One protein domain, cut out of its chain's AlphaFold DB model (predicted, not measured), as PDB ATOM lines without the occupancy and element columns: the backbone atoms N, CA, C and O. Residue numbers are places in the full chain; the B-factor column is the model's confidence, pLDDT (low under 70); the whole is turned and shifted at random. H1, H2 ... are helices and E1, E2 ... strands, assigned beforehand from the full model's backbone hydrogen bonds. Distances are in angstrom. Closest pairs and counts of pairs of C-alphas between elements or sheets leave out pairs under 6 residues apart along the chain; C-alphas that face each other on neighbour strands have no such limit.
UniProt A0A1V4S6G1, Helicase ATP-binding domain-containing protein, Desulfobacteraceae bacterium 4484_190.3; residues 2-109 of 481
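What this domain is: This is residues 2 to 109 of the 481 residues of the protein "Helicase ATP-binding domain-containing protein" of Desulfobacteraceae bacterium 4484_190.3 (UniProt A0A1V4S6G1). This is a loose, elongated assembly of short helices and long loops: H1 lies alone at one end, strand E1 runs from there beside H5, and H2, H3 and H4 gather loosely in the other half. The last residues, 108 to 109, fold back to pair with E1. The printed part has 108 residues, fewer than half in named elements, in the order H1, E1, H2, H3, H4, H5; the class is mostly helix. The radius of gyration of the C-alphas is 16.3 A and the spans are 57 by 32 by 23 A.

How they stand to each other: H1, residues 2 to 6, is apart from E1, residues 12 to 15, which pairs with no named strand. Residues 12 to 13 of E1 make a short parallel pairing with residues 108 to 109. H2, residues 24 to 30, and H3, residues 39 to 54, are near each other, with 6 pairs of C-alphas within 10 A. H2 touches H4, residues 72 to 76; their closest C-alphas, those of Tyr 27 and Leu 76, are 5.3 A apart. H5, residues 95 to 103, has 6 pairs of C-alphas within 8 A with E1, the closest being those of Met 13 and Ala 103 at 5.6 A. H2 and H5 are only just apart, at 8.2 A. Every O i to N i+4 pair is within hydrogen-bond range in H1, H2, H4 and H5; in H3, 11 of 12 are.

Where its parts are: H1 begins at C-alpha 2 (34.000, 22.309, 140.289). E1 is 10.1 A long, H2 9.8 A, H3 23.6 A and H5 12.0 A. H3 begins at C-alpha 39 (10.926, 30.466, 98.172), and H5 ends at C-alpha 103 (40.089, 27.898, 124.231).

The domain as a whole: The C-alphas of Gly 7 and Leu 36, the two farthest apart, are 57.4 A apart. The printed part has no cut. The links H3 to H4 and H4 to H5 are long, with 17 and 18 residues. Mean pLDDT of the printed part is 86.5; residues 34 to 37 and 68 to 70 are under 70.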
ATOM      1  N   LEU A   2      32.529  22.275 140.151       77.06
ATOM      2  CA  LEU A   2      34.000  22.309 140.289       77.06
ATOM      3  C   LEU A   2      34.528  23.513 141.083       77.06
ATOM      4  O   LEU A   2      35.313  23.334 142.007       77.06
ATOM      5  N   GLU A   3      34.066  24.728 140.777       83.81
ATOM      6  CA  GLU A   3      34.477  25.926 141.531       83.81
ATOM      7  C   GLU A   3      34.040  25.858 142.999       83.81
ATOM      8  O   GLU A   3      34.758  26.296 143.888       83.81
ATOM      9  N   THR A   4      32.877  25.258 143.263       83.44
ATOM     10  CA  THR A   4      32.350  25.056 144.618       83.44
ATOM     11  C   THR A   4      33.171  24.026 145.391       83.44
ATOM     12  O   THR A   4      33.444  24.227 146.566       83.44
ATOM     13  N   ALA A   5      33.567  22.933 144.734       82.50
ATOM     14  CA  ALA A   5      34.324  21.848 145.348       82.50
ATOM     15  C   ALA A   5      35.795  22.217 145.590       82.50
ATOM     16  O   ALA A   5      36.384  21.768 146.566       82.50
ATOM     17  N   THR A   6      36.388  23.028 144.708       82.56
ATOM     18  CA  THR A   6      37.819  23.378 144.764       82.56
ATOM     19  C   THR A   6      38.090  24.771 145.334       82.56
ATOM     20  O   THR A   6      39.222  25.067 145.702       82.56
ATOM     21  N   GLY A   7      37.088  25.654 145.373       84.00
ATOM     22  CA  GLY A   7      37.266  27.075 145.691       84.00
ATOM     23  C   GLY A   7      37.994  27.875 144.601       84.00
ATOM     24  O   GLY A   7      38.290  29.054 144.800       84.00
ATOM     25  N   LEU A   8      38.294  27.267 143.447       84.31
ATOM     26  CA  LEU A   8      39.066  27.887 142.371       84.31
ATOM     27  C   LEU A   8      38.155  28.376 141.244       84.31
ATOM     28  O   LEU A   8      37.356  27.613 140.700       84.31
ATOM     29  N   LYS A   9      38.351  29.629 140.811       82.75
ATOM     30  CA  LYS A   9      37.746  30.126 139.565       82.75
ATOM     31  C   LYS A   9      38.312  29.371 138.366       82.75
ATOM     32  O   LYS A   9      39.532  29.385 138.127       82.75
ATOM     33  N   THR A  10      37.419  28.747 137.605       82.88
ATOM     34  CA  THR A  10      37.768  27.804 136.542       82.88
ATOM     35  C   THR A  10      37.079  28.196 135.240       82.88
ATOM     36  O   THR A  10      35.858  28.185 135.145       82.88
ATOM     37  N   SER A  11      37.865  28.533 134.214       88.88
ATOM     38  CA  SER A  11      37.364  28.728 132.852       88.88
ATOM     39  C   SER A  11      37.395  27.400 132.099       88.88
ATOM     40  O   SER A  11      38.442  26.754 132.030       88.88
ATOM     41  N   ALA A  12      36.259  27.003 131.528       91.25
ATOM     42  CA  ALA A  12      36.131  25.801 130.716       91.25
ATOM     43  C   ALA A  12      35.611  26.151 129.318       91.25
ATOM     44  O   ALA A  12      34.732  27.004 129.187       91.25
ATOM     45  N   MET A  13      36.139  25.492 128.289       93.06
ATOM     46  CA  MET A  13      35.710  25.657 126.898       93.06
ATOM     47  C   MET A  13      35.507  24.297 126.238       93.06
ATOM     48  O   MET A  13      36.330  23.402 126.399       93.06
ATOM     49  N   MET A  14      34.429  24.146 125.471       92.56
ATOM     50  CA  MET A  14      34.175  22.940 124.680       92.56
ATOM     51  C   MET A  14      34.655  23.146 123.243       92.56
ATOM     52  O   MET A  14      34.319  24.153 122.623       92.56
ATOM     53  N   MET A  15      35.393  22.183 122.693       93.25
ATOM     54  CA  MET A  15      35.809  22.179 121.291       93.25
ATOM     55  C   MET A  15      35.361  20.897 120.592       93.25
ATOM     56  O   MET A  15      35.520  19.790 121.103       93.25
ATOM     57  N   LYS A  16      34.826  21.058 119.383       91.75
ATOM     58  CA  LYS A  16      34.423  19.977 118.477       91.75
ATOM     59  C   LYS A  16      35.254  20.036 117.191       91.75
ATOM     60  O   LYS A  16      36.026  20.969 116.967       91.75
ATOM     61  N   GLY A  17      35.106  19.040 116.317       88.25
ATOM     62  CA  GLY A  17      35.730  19.075 114.989       88.25
ATOM     63  C   GLY A  17      35.230  20.261 114.152       88.25
ATOM     64  O   GLY A  17      34.074  20.657 114.293       88.25
ATOM     65  N   ARG A  18      36.070  20.801 113.253       89.00
ATOM     66  CA  ARG A  18      35.784  22.034 112.481       89.00
ATOM     67  C   ARG A  18      34.452  22.000 111.724       89.00
ATOM     68  O   ARG A  18      33.753  23.006 111.704       89.00
ATOM     69  N   LYS A  19      34.066  20.834 111.194       89.62
ATOM     70  CA  LYS A  19      32.785  20.620 110.499       89.62
ATOM     71  C   LYS A  19      31.550  20.893 111.369       89.62
ATOM     72  O   LYS A  19      30.458  21.017 110.838       89.62
ATOM     73  N   ASN A  20      31.685  21.012 112.691       91.12
ATOM     74  CA  ASN A  20      30.573  21.373 113.576       91.12
ATOM     75  C   ASN A  20      30.310  22.881 113.630       91.12
ATOM     76  O   ASN A  20      29.304  23.281 114.204       91.12
ATOM     77  N   TYR A  21      31.181  23.711 113.053       94.00
ATOM     78  CA  TYR A  21      31.074  25.164 113.124       94.00
ATOM     79  C   TYR A  21      30.741  25.764 111.761       94.00
ATOM     80  O   TYR A  21      31.252  25.318 110.730       94.00
ATOM     81  N   LEU A  22      29.900  26.796 111.760       95.62
ATOM     82  CA  LEU A  22      29.557  27.560 110.566       95.62
ATOM     83  C   LEU A  22      30.779  28.311 110.015       95.62
ATOM     84  O   LEU A  22      31.473  29.024 110.746       95.62
ATOM     85  N   CYS A  23      30.978  28.247 108.698       95.38
ATOM     86  CA  CYS A  23      31.909  29.113 107.987       95.38
ATOM     87  C   CYS A  23      31.167  30.305 107.370       95.38
ATOM     88  O   CYS A  23      30.444  30.153 106.387       95.38
ATOM     89  N   LEU A  24      31.392  31.516 107.898       94.75
ATOM     90  CA  LEU A  24      30.773  32.742 107.368       94.75
ATOM     91  C   LEU A  24      31.099  32.969 105.885       94.75
ATOM     92  O   LEU A  24      30.223  33.352 105.115       94.75
ATOM     93  N   HIS A  25      32.330  32.666 105.459       92.06
ATOM     94  CA  HIS A  25      32.720  32.777 104.054       92.06
ATOM     95  C   HIS A  25      31.860  31.887 103.146       92.06
ATOM     96  O   HIS A  25      31.273  32.380 102.185       92.06
ATOM     97  N   ARG A  26      31.724  30.599 103.494       90.75
ATOM     98  CA  ARG A  26      30.924  29.642 102.716       90.75
ATOM     99  C   ARG A  26      29.436  29.960 102.783       90.75
ATOM    100  O   ARG A  26      28.763  29.867 101.767       90.75
ATOM    101  N   TYR A  27      28.938  30.423 103.931       93.00
ATOM    102  CA  TYR A  27      27.576  30.939 104.054       93.00
ATOM    103  C   TYR A  27      27.302  32.064 103.048       93.00
ATOM    104  O   TYR A  27      26.359  31.977 102.262       93.00
ATOM    105  N   HIS A  28      28.151  33.093 103.012       90.94
ATOM    106  CA  HIS A  28      27.975  34.196 102.071       90.94
ATOM    107  C   HIS A  28      28.137  33.755 100.615       90.94
ATOM    108  O   HIS A  28      27.367  34.202  99.771       90.94
ATOM    109  N   GLN A  29      29.075  32.852 100.319       87.25
ATOM    110  CA  GLN A  29      29.267  32.292  98.980       87.25
ATOM    111  C   GLN A  29      28.047  31.484  98.512       87.25
ATOM    112  O   GLN A  29      27.576  31.675  97.392       87.25
ATOM    113  N   PHE A  30      27.500  30.627  99.377       86.81
ATOM    114  CA  PHE A  30      26.325  29.802  99.090       86.81
ATOM    115  C   PHE A  30      25.098  30.666  98.770       86.81
ATOM    116  O   PHE A  30      24.368  30.396  97.819       86.81
ATOM    117  N   PHE A  31      24.902  31.753  99.521       87.50
ATOM    118  CA  PHE A  31      23.778  32.675  99.340       87.50
ATOM    119  C   PHE A  31      24.076  33.875  98.419       87.50
ATOM    120  O   PHE A  31      23.239  34.776  98.318       87.50
ATOM    121  N   ALA A  32      25.233  33.912  97.746       82.81
ATOM    122  CA  ALA A  32      25.587  34.986  96.812       82.81
ATOM    123  C   ALA A  32      24.738  34.941  95.529       82.81
ATOM    124  O   ALA A  32      24.434  35.982  94.949       82.81
ATOM    125  N   GLN A  33      24.297  33.752  95.106       70.38
ATOM    126  CA  GLN A  33      23.426  33.554  93.938       70.38
ATOM    127  C   GLN A  33      21.934  33.670  94.311       70.38
ATOM    128  O   GLN A  33      21.111  32.822  93.964       70.38
ATOM    129  N   ASP A  34      21.579  34.734  95.035       60.88
ATOM    130  CA  ASP A  34      20.251  34.958  95.640       60.88
ATOM    131  C   ASP A  34      19.092  34.935  94.618       60.88
ATOM    132  O   ASP A  34      17.944  34.650  94.966       60.88
ATOM    133  N   SER A  35      19.383  35.209  93.341       56.19
ATOM    134  CA  SER A  35      18.412  35.258  92.242       56.19
ATOM    135  C   SER A  35      17.874  33.891  91.800       56.19
ATOM    136  O   SER A  35      16.846  33.853  91.128       56.19
ATOM    137  N   LEU A  36      18.532  32.783  92.164       53.41
ATOM    138  CA  LEU A  36      18.136  31.416  91.786       53.41
ATOM    139  C   LEU A  36      17.500  30.623  92.938       53.41
ATOM    140  O   LEU A  36      17.081  29.483  92.749       53.41
ATOM    141  N   LEU A  37      17.411  31.208  94.135       62.88
ATOM    142  CA  LEU A  37      16.837  30.532  95.291       62.88
ATOM    143  C   LEU A  37      15.307  30.576  95.238       62.88
ATOM    144  O   LEU A  37      14.684  31.639  95.342       62.88
ATOM    145  N   GLU A  38      14.696  29.395  95.142       70.25
ATOM    146  CA  GLU A  38      13.260  29.201  95.353       70.25
ATOM    147  C   GLU A  38      12.810  29.767  96.718       70.25
ATOM    148  O   GLU A  38      13.611  29.985  97.632       70.25
ATOM    149  N   ASN A  39      11.497  29.945  96.917       73.19
ATOM    150  CA  ASN A  39      10.926  30.466  98.172       73.19
ATOM    151  C   ASN A  39      11.432  29.739  99.435       73.19
ATOM    152  O   ASN A  39      11.620  30.367 100.479       73.19
ATOM    153  N   ARG A  40      11.705  28.429  99.340       71.38
ATOM    154  CA  ARG A  40      12.291  27.636 100.432       71.38
ATOM    155  C   ARG A  40      13.704  28.097 100.807       71.38
ATOM    156  O   ARG A  40      13.999  28.213 101.995       71.38
ATOM    157  N   GLY A  41      14.544  28.428  99.825       80.12
ATOM    158  CA  GLY A  41      15.905  28.928 100.047       80.12
ATOM    159  C   GLY A  41      15.932  30.290 100.746       80.12
ATOM    160  O   GLY A  41      16.742  30.510 101.644       80.12
ATOM    161  N   LYS A  42      14.981  31.180 100.427       82.12
ATOM    162  CA  LYS A  42      14.853  32.493 101.089       82.12
ATOM    163  C   LYS A  42      14.451  32.378 102.561       82.12
ATOM    164  O   LYS A  42      15.011  33.070 103.411       82.12
ATOM    165  N   LEU A  43      13.503  31.492 102.878       85.88
ATOM    166  CA  LEU A  43      13.106  31.218 104.264       85.88
ATOM    167  C   LEU A  43      14.262  30.615 105.068       85.88
ATOM    168  O   LEU A  43      14.503  31.035 106.200       85.88
ATOM    169  N   LEU A  44      15.000  29.681 104.464       87.50
ATOM    170  CA  LEU A  44      16.191  29.082 105.059       87.50
ATOM    171  C   LEU A  44      17.260  30.138 105.369       87.50
ATOM    172  O   LEU A  44      17.730  30.200 106.504       87.50
ATOM    173  N   LYS A  45      17.582  31.012 104.404       89.81
ATOM    174  CA  LYS A  45      18.523  32.130 104.589       89.81
ATOM    175  C   LYS A  45      18.103  33.029 105.747       89.81
ATOM    176  O   LYS A  45      18.902  33.301 106.634       89.81
ATOM    177  N   LYS A  46      16.833  33.449 105.783       91.00
ATOM    178  CA  LYS A  46      16.301  34.304 106.856       91.00
ATOM    179  C   LYS A  46      16.432  33.640 108.229       91.00
ATOM    180  O   LYS A  46      16.805  34.302 109.193       91.00
ATOM    181  N   ARG A  47      16.141  32.339 108.313       92.50
ATOM    182  CA  ARG A  47      16.242  31.568 109.556       92.50
ATOM    183  C   ARG A  47      17.689  31.424 110.029       92.50
ATOM    184  O   ARG A  47      17.954  31.644 111.205       92.50
ATOM    185  N   LEU A  48      18.614  31.097 109.123       93.25
ATOM    186  CA  LEU A  48      20.044  31.018 109.432       93.25
ATOM    187  C   LEU A  48      20.603  32.381 109.843       93.25
ATOM    188  O   LEU A  48      21.312  32.456 110.836       93.25
ATOM    189  N   GLN A  49      20.239  33.459 109.145       94.25
ATOM    190  CA  GLN A  49      20.697  34.806 109.485       94.25
ATOM    191  C   GLN A  49      20.237  35.246 110.879       94.25
ATOM    192  O   GLN A  49      21.016  35.853 111.606       94.25
ATOM    193  N   ALA A  50      18.993  34.933 111.259       94.62
ATOM    194  CA  ALA A  50      18.498  35.211 112.606       94.62
ATOM    195  C   ALA A  50      19.340  34.486 113.669       94.62
ATOM    196  O   ALA A  50      19.775  35.112 114.627       94.62
ATOM    197  N   TRP A  51      19.652  33.206 113.444       95.62
ATOM    198  CA  TRP A  51      20.523  32.438 114.336       95.62
ATOM    199  C   TRP A  51      21.965  32.970 114.375       95.62
ATOM    200  O   TRP A  51      22.526  33.104 115.457       95.62
ATOM    201  N   ILE A  52      22.554  33.339 113.230       96.25
ATOM    202  CA  ILE A  52      23.916  33.903 113.147       96.25
ATOM    203  C   ILE A  52      24.057  35.166 114.006       96.25
ATOM    204  O   ILE A  52      25.115  35.393 114.587       96.25
ATOM    205  N   ASN A  53      23.001  35.975 114.100       94.19
ATOM    206  CA  ASN A  53      23.014  37.208 114.887       94.19
ATOM    207  C   ASN A  53      22.955  36.964 116.407       94.19
ATOM    208  O   ASN A  53      23.285  37.866 117.173       94.19
ATOM    209  N   GLU A  54      22.525  35.779 116.845       94.69
ATOM    210  CA  GLU A  54      22.339  35.433 118.261       94.69
ATOM    211  C   GLU A  54      23.381  34.430 118.773       94.69
ATOM    212  O   GLU A  54      23.723  34.427 119.957       94.69
ATOM    213  N   THR A  55      23.897  33.569 117.894       94.94
ATOM    214  CA  THR A  55      24.832  32.510 118.272       94.94
ATOM    215  C   THR A  55      26.180  33.064 118.712       94.94
ATOM    216  O   THR A  55      26.769  33.948 118.086       94.94
ATOM    217  N   ARG A  56      26.715  32.486 119.789       92.00
ATOM    218  CA  ARG A  56      28.076  32.770 120.250       92.00
ATOM    219  C   ARG A  56      29.119  31.911 119.536       92.00
ATOM    220  O   ARG A  56      30.223  32.387 119.282       92.00
ATOM    221  N   PHE A  57      28.792  30.651 119.247       91.75
ATOM    222  CA  PHE A  57      29.763  29.653 118.790       91.75
ATOM    223  C   PHE A  57      29.547  29.196 117.351       91.75
ATOM    224  O   PHE A  57      30.432  28.545 116.802       91.75
ATOM    225  N   GLY A  58      28.407  29.511 116.733       93.69
ATOM    226  CA  GLY A  58      28.077  29.037 115.392       93.69
ATOM    227  C   GLY A  58      28.059  27.508 115.293       93.69
ATOM    228  O   GLY A  58      28.442  26.968 114.256       93.69
ATOM    229  N   ASP A  59      27.690  26.811 116.374       93.25
ATOM    230  CA  ASP A  59      27.728  25.349 116.485       93.25
ATOM    231  C   ASP A  59      26.466  24.707 115.882       93.25
ATOM    232  O   ASP A  59      25.339  25.085 116.200       93.25
ATOM    233  N   ARG A  60      26.644  23.678 115.046       90.69
ATOM    234  CA  ARG A  60      25.568  22.887 114.427       90.69
ATOM    235  C   ARG A  60      24.548  22.351 115.432       90.69
ATOM    236  O   ARG A  60      23.370  22.211 115.094       90.69
ATOM    237  N   ALA A  61      24.983  22.026 116.648       87.12
ATOM    238  CA  ALA A  61      24.107  21.499 117.690       87.12
ATOM    239  C   ALA A  61      23.038  22.513 118.143       87.12
ATOM    240  O   ALA A  61      22.012  22.110 118.684       87.12
ATOM    241  N   GLU A  62      23.237  23.810 117.885       90.25
ATOM    242  CA  GLU A  62      22.269  24.874 118.182       90.25
ATOM    243  C   GLU A  62      21.113  24.941 117.163       90.25
ATOM    244  O   GLU A  62      20.161  25.699 117.349       90.25
ATOM    245  N   LEU A  63      21.171  24.148 116.086       88.81
ATOM    246  CA  LEU A  63      20.177  24.107 115.011       88.81
ATOM    247  C   LEU A  63      19.347  22.806 115.058       88.81
ATOM    248  O   LEU A  63      19.495  21.958 114.180       88.81
ATOM    249  N   PRO A  64      18.426  22.628 116.028       81.94
ATOM    250  CA  PRO A  64      17.660  21.383 116.187       81.94
ATOM    251  C   PRO A  64      16.662  21.126 115.050       81.94
ATOM    252  O   PRO A  64      16.175  20.015 114.875       81.94
ATOM    253  N   TRP A  65      16.325  22.168 114.291       84.38
ATOM    254  CA  TRP A  65      15.411  22.099 113.153       84.38
ATOM    255  C   TRP A  65      16.092  21.667 111.855       84.38
ATOM    256  O   TRP A  65      15.398  21.389 110.876       84.38
ATOM    257  N   LEU A  66      17.425  21.684 111.818       81.81
ATOM    258  CA  LEU A  66      18.187  21.207 110.679       81.81
ATOM    259  C   LEU A  66      18.373  19.701 110.861       81.81
ATOM    260  O   LEU A  66      18.907  19.268 111.879       81.81
ATOM    261  N   ALA A  67      17.888  18.911 109.908       75.12
ATOM    262  CA  ALA A  67      18.021  17.463 109.984       75.12
ATOM    263  C   ALA A  67      19.479  17.036 109.742       75.12
ATOM    264  O   ALA A  67      20.224  17.682 108.996       75.12
ATOM    265  N   ASP A  68      19.898  15.967 110.417       67.00
ATOM    266  CA  ASP A  68      21.285  15.481 110.410       67.00
ATOM    267  C   ASP A  68      21.692  14.840 109.074       67.00
ATOM    268  O   ASP A  68      22.877  14.720 108.790       67.00
ATOM    269  N   ASP A  69      20.725  14.471 108.235       61.03
ATOM    270  CA  ASP A  69      20.913  13.859 106.916       61.03
ATOM    271  C   ASP A  69      20.996  14.878 105.764       61.03
ATOM    272  O   ASP A  69      21.126  14.499 104.599       61.03
ATOM    273  N   THR A  70      20.921  16.177 106.062       67.69
ATOM    274  CA  THR A  70      20.953  17.225 105.036       67.69
ATOM    275  C   THR A  70      22.381  17.555 104.599       67.69
ATOM    276  O   THR A  70      23.205  17.981 105.405       67.69
ATOM    277  N   SER A  71      22.650  17.489 103.288       79.06
ATOM    278  CA  SER A  71      23.930  17.926 102.693       79.06
ATOM    279  C   SER A  71      24.188  19.433 102.840       79.06
ATOM    280  O   SER A  71      25.300  19.905 102.633       79.06
ATOM    281  N   LEU A  72      23.163  20.203 103.220       84.25
ATOM    282  CA  LEU A  72      23.250  21.649 103.400       84.25
ATOM    283  C   LEU A  72      24.363  22.047 104.378       84.25
ATOM    284  O   LEU A  72      25.049  23.041 104.163       84.25
ATOM    285  N   TRP A  73      24.527  21.314 105.482       89.50
ATOM    286  CA  TRP A  73      25.532  21.690 106.474       89.50
ATOM    287  C   TRP A  73      26.960  21.459 105.969       89.50
ATOM    288  O   TRP A  73      27.863  22.242 106.283       89.50
ATOM    289  N   ASP A  74      27.164  20.444 105.132       85.38
ATOM    290  CA  ASP A  74      28.456  20.194 104.497       85.38
ATOM    291  C   ASP A  74      28.858  21.340 103.566       85.38
ATOM    292  O   ASP A  74      30.045  21.650 103.487       85.38
ATOM    293  N   ASP A  75      27.894  22.037 102.954       86.12
ATOM    294  CA  ASP A  75      28.121  23.230 102.127       86.12
ATOM    295  C   ASP A  75      28.440  24.499 102.938       86.12
ATOM    296  O   ASP A  75      29.094  25.413 102.432       86.12
ATOM    297  N   LEU A  76      28.000  24.575 104.198       91.19
ATOM    298  CA  LEU A  76      28.088  25.786 105.028       91.19
ATOM    299  C   LEU A  76      29.185  25.734 106.103       91.19
ATOM    300  O   LEU A  76      29.637  26.776 106.583       91.19
ATOM    301  N   SER A  77      29.599  24.542 106.523       92.62
ATOM    302  CA  SER A  77      30.499  24.335 107.665       92.62
ATOM    303  C   SER A  77      31.971  24.652 107.370       92.62
ATOM    304  O   SER A  77      32.384  24.819 106.224       92.62
ATOM    305  N   CYS A  78      32.816  24.766 108.395       88.56
ATOM    306  CA  CYS A  78      34.259  24.901 108.190       88.56
ATOM    307  C   CYS A  78      34.884  23.590 107.685       88.56
ATOM    308  O   CYS A  78      34.692  22.533 108.286       88.56
ATOM    309  N   SER A  79      35.733  23.689 106.660       84.06
ATOM    310  CA  SER A  79      36.564  22.582 106.170       84.06
ATOM    311  C   SER A  79      38.052  22.937 106.218       84.06
ATOM    312  O   SER A  79      38.401  24.116 106.235       84.06
ATOM    313  N   SER A  80      38.942  21.947 106.323       76.81
ATOM    314  CA  SER A  80      40.395  22.177 106.403       76.81
ATOM    315  C   SER A  80      41.025  22.536 105.059       76.81
ATOM    316  O   SER A  80      41.924  23.366 105.036       76.81
ATOM    317  N   ASP A  81      40.532  21.943 103.979       71.38
ATOM    318  CA  ASP A  81      40.987  22.101 102.593       71.38
ATOM    319  C   ASP A  81      40.548  23.434 101.961       71.38
ATOM    320  O   ASP A  81      41.296  24.037 101.203       71.38
ATOM    321  N   GLN A  82      39.359  23.928 102.314       76.75
ATOM    322  CA  GLN A  82      38.782  25.157 101.744       76.75
ATOM    323  C   GLN A  82      38.943  26.395 102.645       76.75
ATOM    324  O   GLN A  82      38.429  27.472 102.338       76.75
ATOM    325  N   CYS A  83      39.599  26.272 103.803       83.88
ATOM    326  CA  CYS A  83      39.759  27.402 104.715       83.88
ATOM    327  C   CYS A  83      40.843  28.362 104.218       83.88
ATOM    328  O   CYS A  83      42.018  28.012 104.179       83.88
ATOM    329  N   LEU A  84      40.461  29.615 103.968       82.44
ATOM    330  CA  LEU A  84      41.383  30.689 103.579       82.44
ATOM    331  C   LEU A  84      42.311  31.149 104.727       82.44
ATOM    332  O   LEU A  84      43.232  31.932 104.522       82.44
ATOM    333  N   GLY A  85      42.089  30.689 105.961       86.56
ATOM    334  CA  GLY A  85      42.923  31.065 107.103       86.56
ATOM    335  C   GLY A  85      42.927  32.579 107.344       86.56
ATOM    336  O   GLY A  85      41.870  33.210 107.372       86.56
ATOM    337  N   THR A  86      44.113  33.160 107.527       86.50
ATOM    338  CA  THR A  86      44.297  34.593 107.815       86.50
ATOM    339  C   THR A  86      43.942  35.514 106.647       86.50
ATOM    340  O   THR A  86      43.740  36.701 106.875       86.50
ATOM    341  N   THR A  87      43.824  35.002 105.415       88.50
ATOM    342  CA  THR A  87      43.395  35.797 104.248       88.50
ATOM    343  C   THR A  87      41.872  35.859 104.101       88.50
ATOM    344  O   THR A  87      41.355  36.555 103.229       88.50
ATOM    345  N   CYS A  88      41.127  35.154 104.960       90.06
ATOM    346  CA  CYS A  88      39.671  35.184 104.964       90.06
ATOM    347  C   CYS A  88      39.141  36.575 105.348       90.06
ATOM    348  O   CYS A  88      39.434  37.075 106.432       90.06
ATOM    349  N   LEU A  89      38.255  37.146 104.523       92.19
ATOM    350  CA  LEU A  89      37.583  38.428 104.803       92.19
ATOM    351  C   LEU A  89      36.809  38.436 106.132       92.19
ATOM    352  O   LEU A  89      36.642  39.482 106.746       92.19
ATOM    353  N   TYR A  90      36.358  37.263 106.583       93.50
ATOM    354  CA  TYR A  90      35.600  37.085 107.822       93.50
ATOM    355  C   TYR A  90      36.466  36.555 108.976       93.50
ATOM    356  O   TYR A  90      35.928  36.007 109.933       93.50
ATOM    357  N   PHE A  91      37.800  36.640 108.900       92.12
ATOM    358  CA  PHE A  91      38.701  36.023 109.885       92.12
ATOM    359  C   PHE A  91      38.459  36.499 111.325       92.12
ATOM    360  O   PHE A  91      38.459  35.681 112.252       92.12
ATOM    361  N   GLU A  92      38.219  37.799 111.515       92.25
ATOM    362  CA  GLU A  92      37.960  38.359 112.845       92.25
ATOM    363  C   GLU A  92      36.627  37.895 113.421       92.25
ATOM    364  O   GLU A  92      36.558  37.600 114.617       92.25
ATOM    365  N   ASP A  93      35.610  37.744 112.568       93.31
ATOM    366  CA  ASP A  93      34.266  37.314 112.955       93.31
ATOM    367  C   ASP A  93      34.036  35.806 112.927       93.31
ATOM    368  O   ASP A  93      33.023  35.323 113.431       93.31
ATOM    369  N   CYS A  94      35.003  35.051 112.417       94.50
ATOM    370  CA  CYS A  94      34.937  33.607 112.290       94.50
ATOM    371  C   CYS A  94      34.743  32.936 113.656       94.50
ATOM    372  O   CYS A  94      35.628  32.976 114.517       94.50
ATOM    373  N   PHE A  95      33.607  32.252 113.818       95.00
ATOM    374  CA  PHE A  95      33.259  31.517 115.033       95.00
ATOM    375  C   PHE A  95      34.338  30.510 115.437       95.00
ATOM    376  O   PHE A  95      34.767  30.490 116.589       95.00
ATOM    377  N   HIS A  96      34.861  29.743 114.476       92.38
ATOM    378  CA  HIS A  96      35.926  28.766 114.728       92.38
ATOM    379  C   HIS A  96      37.236  29.426 115.193       92.38
ATOM    380  O   HIS A  96      37.928  28.912 116.073       92.38
ATOM    381  N   ASN A  97      37.584  30.595 114.644       91.19
ATOM    382  CA  ASN A  97      38.775  31.340 115.062       91.19
ATOM    383  C   ASN A  97      38.597  31.958 116.461       91.19
ATOM    384  O   ASN A  97      39.486  31.847 117.307       91.19
ATOM    385  N   LYS A  98      37.433  32.565 116.735       92.81
ATOM    386  CA  LYS A  98      37.058  33.063 118.071       92.81
ATOM    387  C   LYS A  98      37.120  31.939 119.111       92.81
ATOM    388  O   LYS A  98      37.779  32.112 120.133       92.81
ATOM    389  N   LEU A  99      36.562  30.767 118.800       92.75
ATOM    390  CA  LEU A  99      36.618  29.582 119.656       92.75
ATOM    391  C   LEU A  99      38.057  29.181 120.000       92.75
ATOM    392  O   LEU A  99      38.359  28.969 121.170       92.75
ATOM    393  N   ARG A 100      38.965  29.112 119.013       89.94
ATOM    394  CA  ARG A 100      40.382  28.783 119.267       89.94
ATOM    395  C   ARG A 100      41.061  29.809 120.177       89.94
ATOM    396  O   ARG A 100      41.810  29.418 121.070       89.94
ATOM    397  N   ARG A 101      40.785  31.105 119.984       90.19
ATOM    398  CA  ARG A 101      41.311  32.185 120.843       90.19
ATOM    399  C   ARG A 101      40.795  32.075 122.282       90.19
ATOM    400  O   ARG A 101      41.566  32.286 123.214       90.19
ATOM    401  N   GLU A 102      39.517  31.749 122.466       91.94
ATOM    402  CA  GLU A 102      38.922  31.542 123.794       91.94
ATOM    403  C   GLU A 102      39.454  30.271 124.467       91.94
ATOM    404  O   GLU A 102      39.840  30.314 125.634       91.94
ATOM    405  N   ALA A 103      39.557  29.162 123.727       92.31
ATOM    406  CA  ALA A 103      40.089  27.898 124.231       92.31
ATOM    407  C   ALA A 103      41.547  28.020 124.698       92.31
ATOM    408  O   ALA A 103      41.896  27.475 125.738       92.31
ATOM    409  N   ALA A 104      42.376  28.805 124.002       91.12
ATOM    410  CA  ALA A 104      43.759  29.067 124.408       91.12
ATOM    411  C   ALA A 104      43.891  29.799 125.761       91.12
ATOM    412  O   ALA A 104      44.967  29.805 126.352       91.12
ATOM    413  N   ARG A 105      42.816  30.431 126.255       91.38
ATOM    414  CA  ARG A 105      42.766  31.113 127.563       91.38
ATOM    415  C   ARG A 105      42.032  30.294 128.630       91.38
ATOM    416  O   ARG A 105      41.945  30.724 129.783       91.38
ATOM    417  N   ALA A 106      41.439  29.165 128.251       91.94
ATOM    418  CA  ALA A 106      40.688  28.313 129.158       91.94
ATOM    419  C   ALA A 106      41.636  27.454 130.000       91.94
ATOM    420  O   ALA A 106      42.674  27.010 129.519       91.94
ATOM    421  N   LYS A 107      41.269  27.201 131.260       91.12
ATOM    422  CA  LYS A 107      41.995  26.256 132.122       91.12
ATOM    423  C   LYS A 107      41.595  24.809 131.851       91.12
ATOM    424  O   LYS A 107      42.391  23.907 132.073       91.12
ATOM    425  N   ILE A 108      40.357  24.596 131.409       93.44
ATOM    426  CA  ILE A 108      39.814  23.283 131.064       93.44
ATOM    427  C   ILE A 108      39.322  23.328 129.624       93.44
ATOM    428  O   ILE A 108      38.565  24.223 129.242       93.44
ATOM    429  N   ILE A 109      39.724  22.339 128.833       94.81
ATOM    430  CA  ILE A 109      39.249  22.163 127.466       94.81
ATOM    431  C   ILE A 109      38.557  20.809 127.390       94.81
ATOM    432  O   ILE A 109      39.143  19.785 127.724       94.81
TER     433      ILE A 109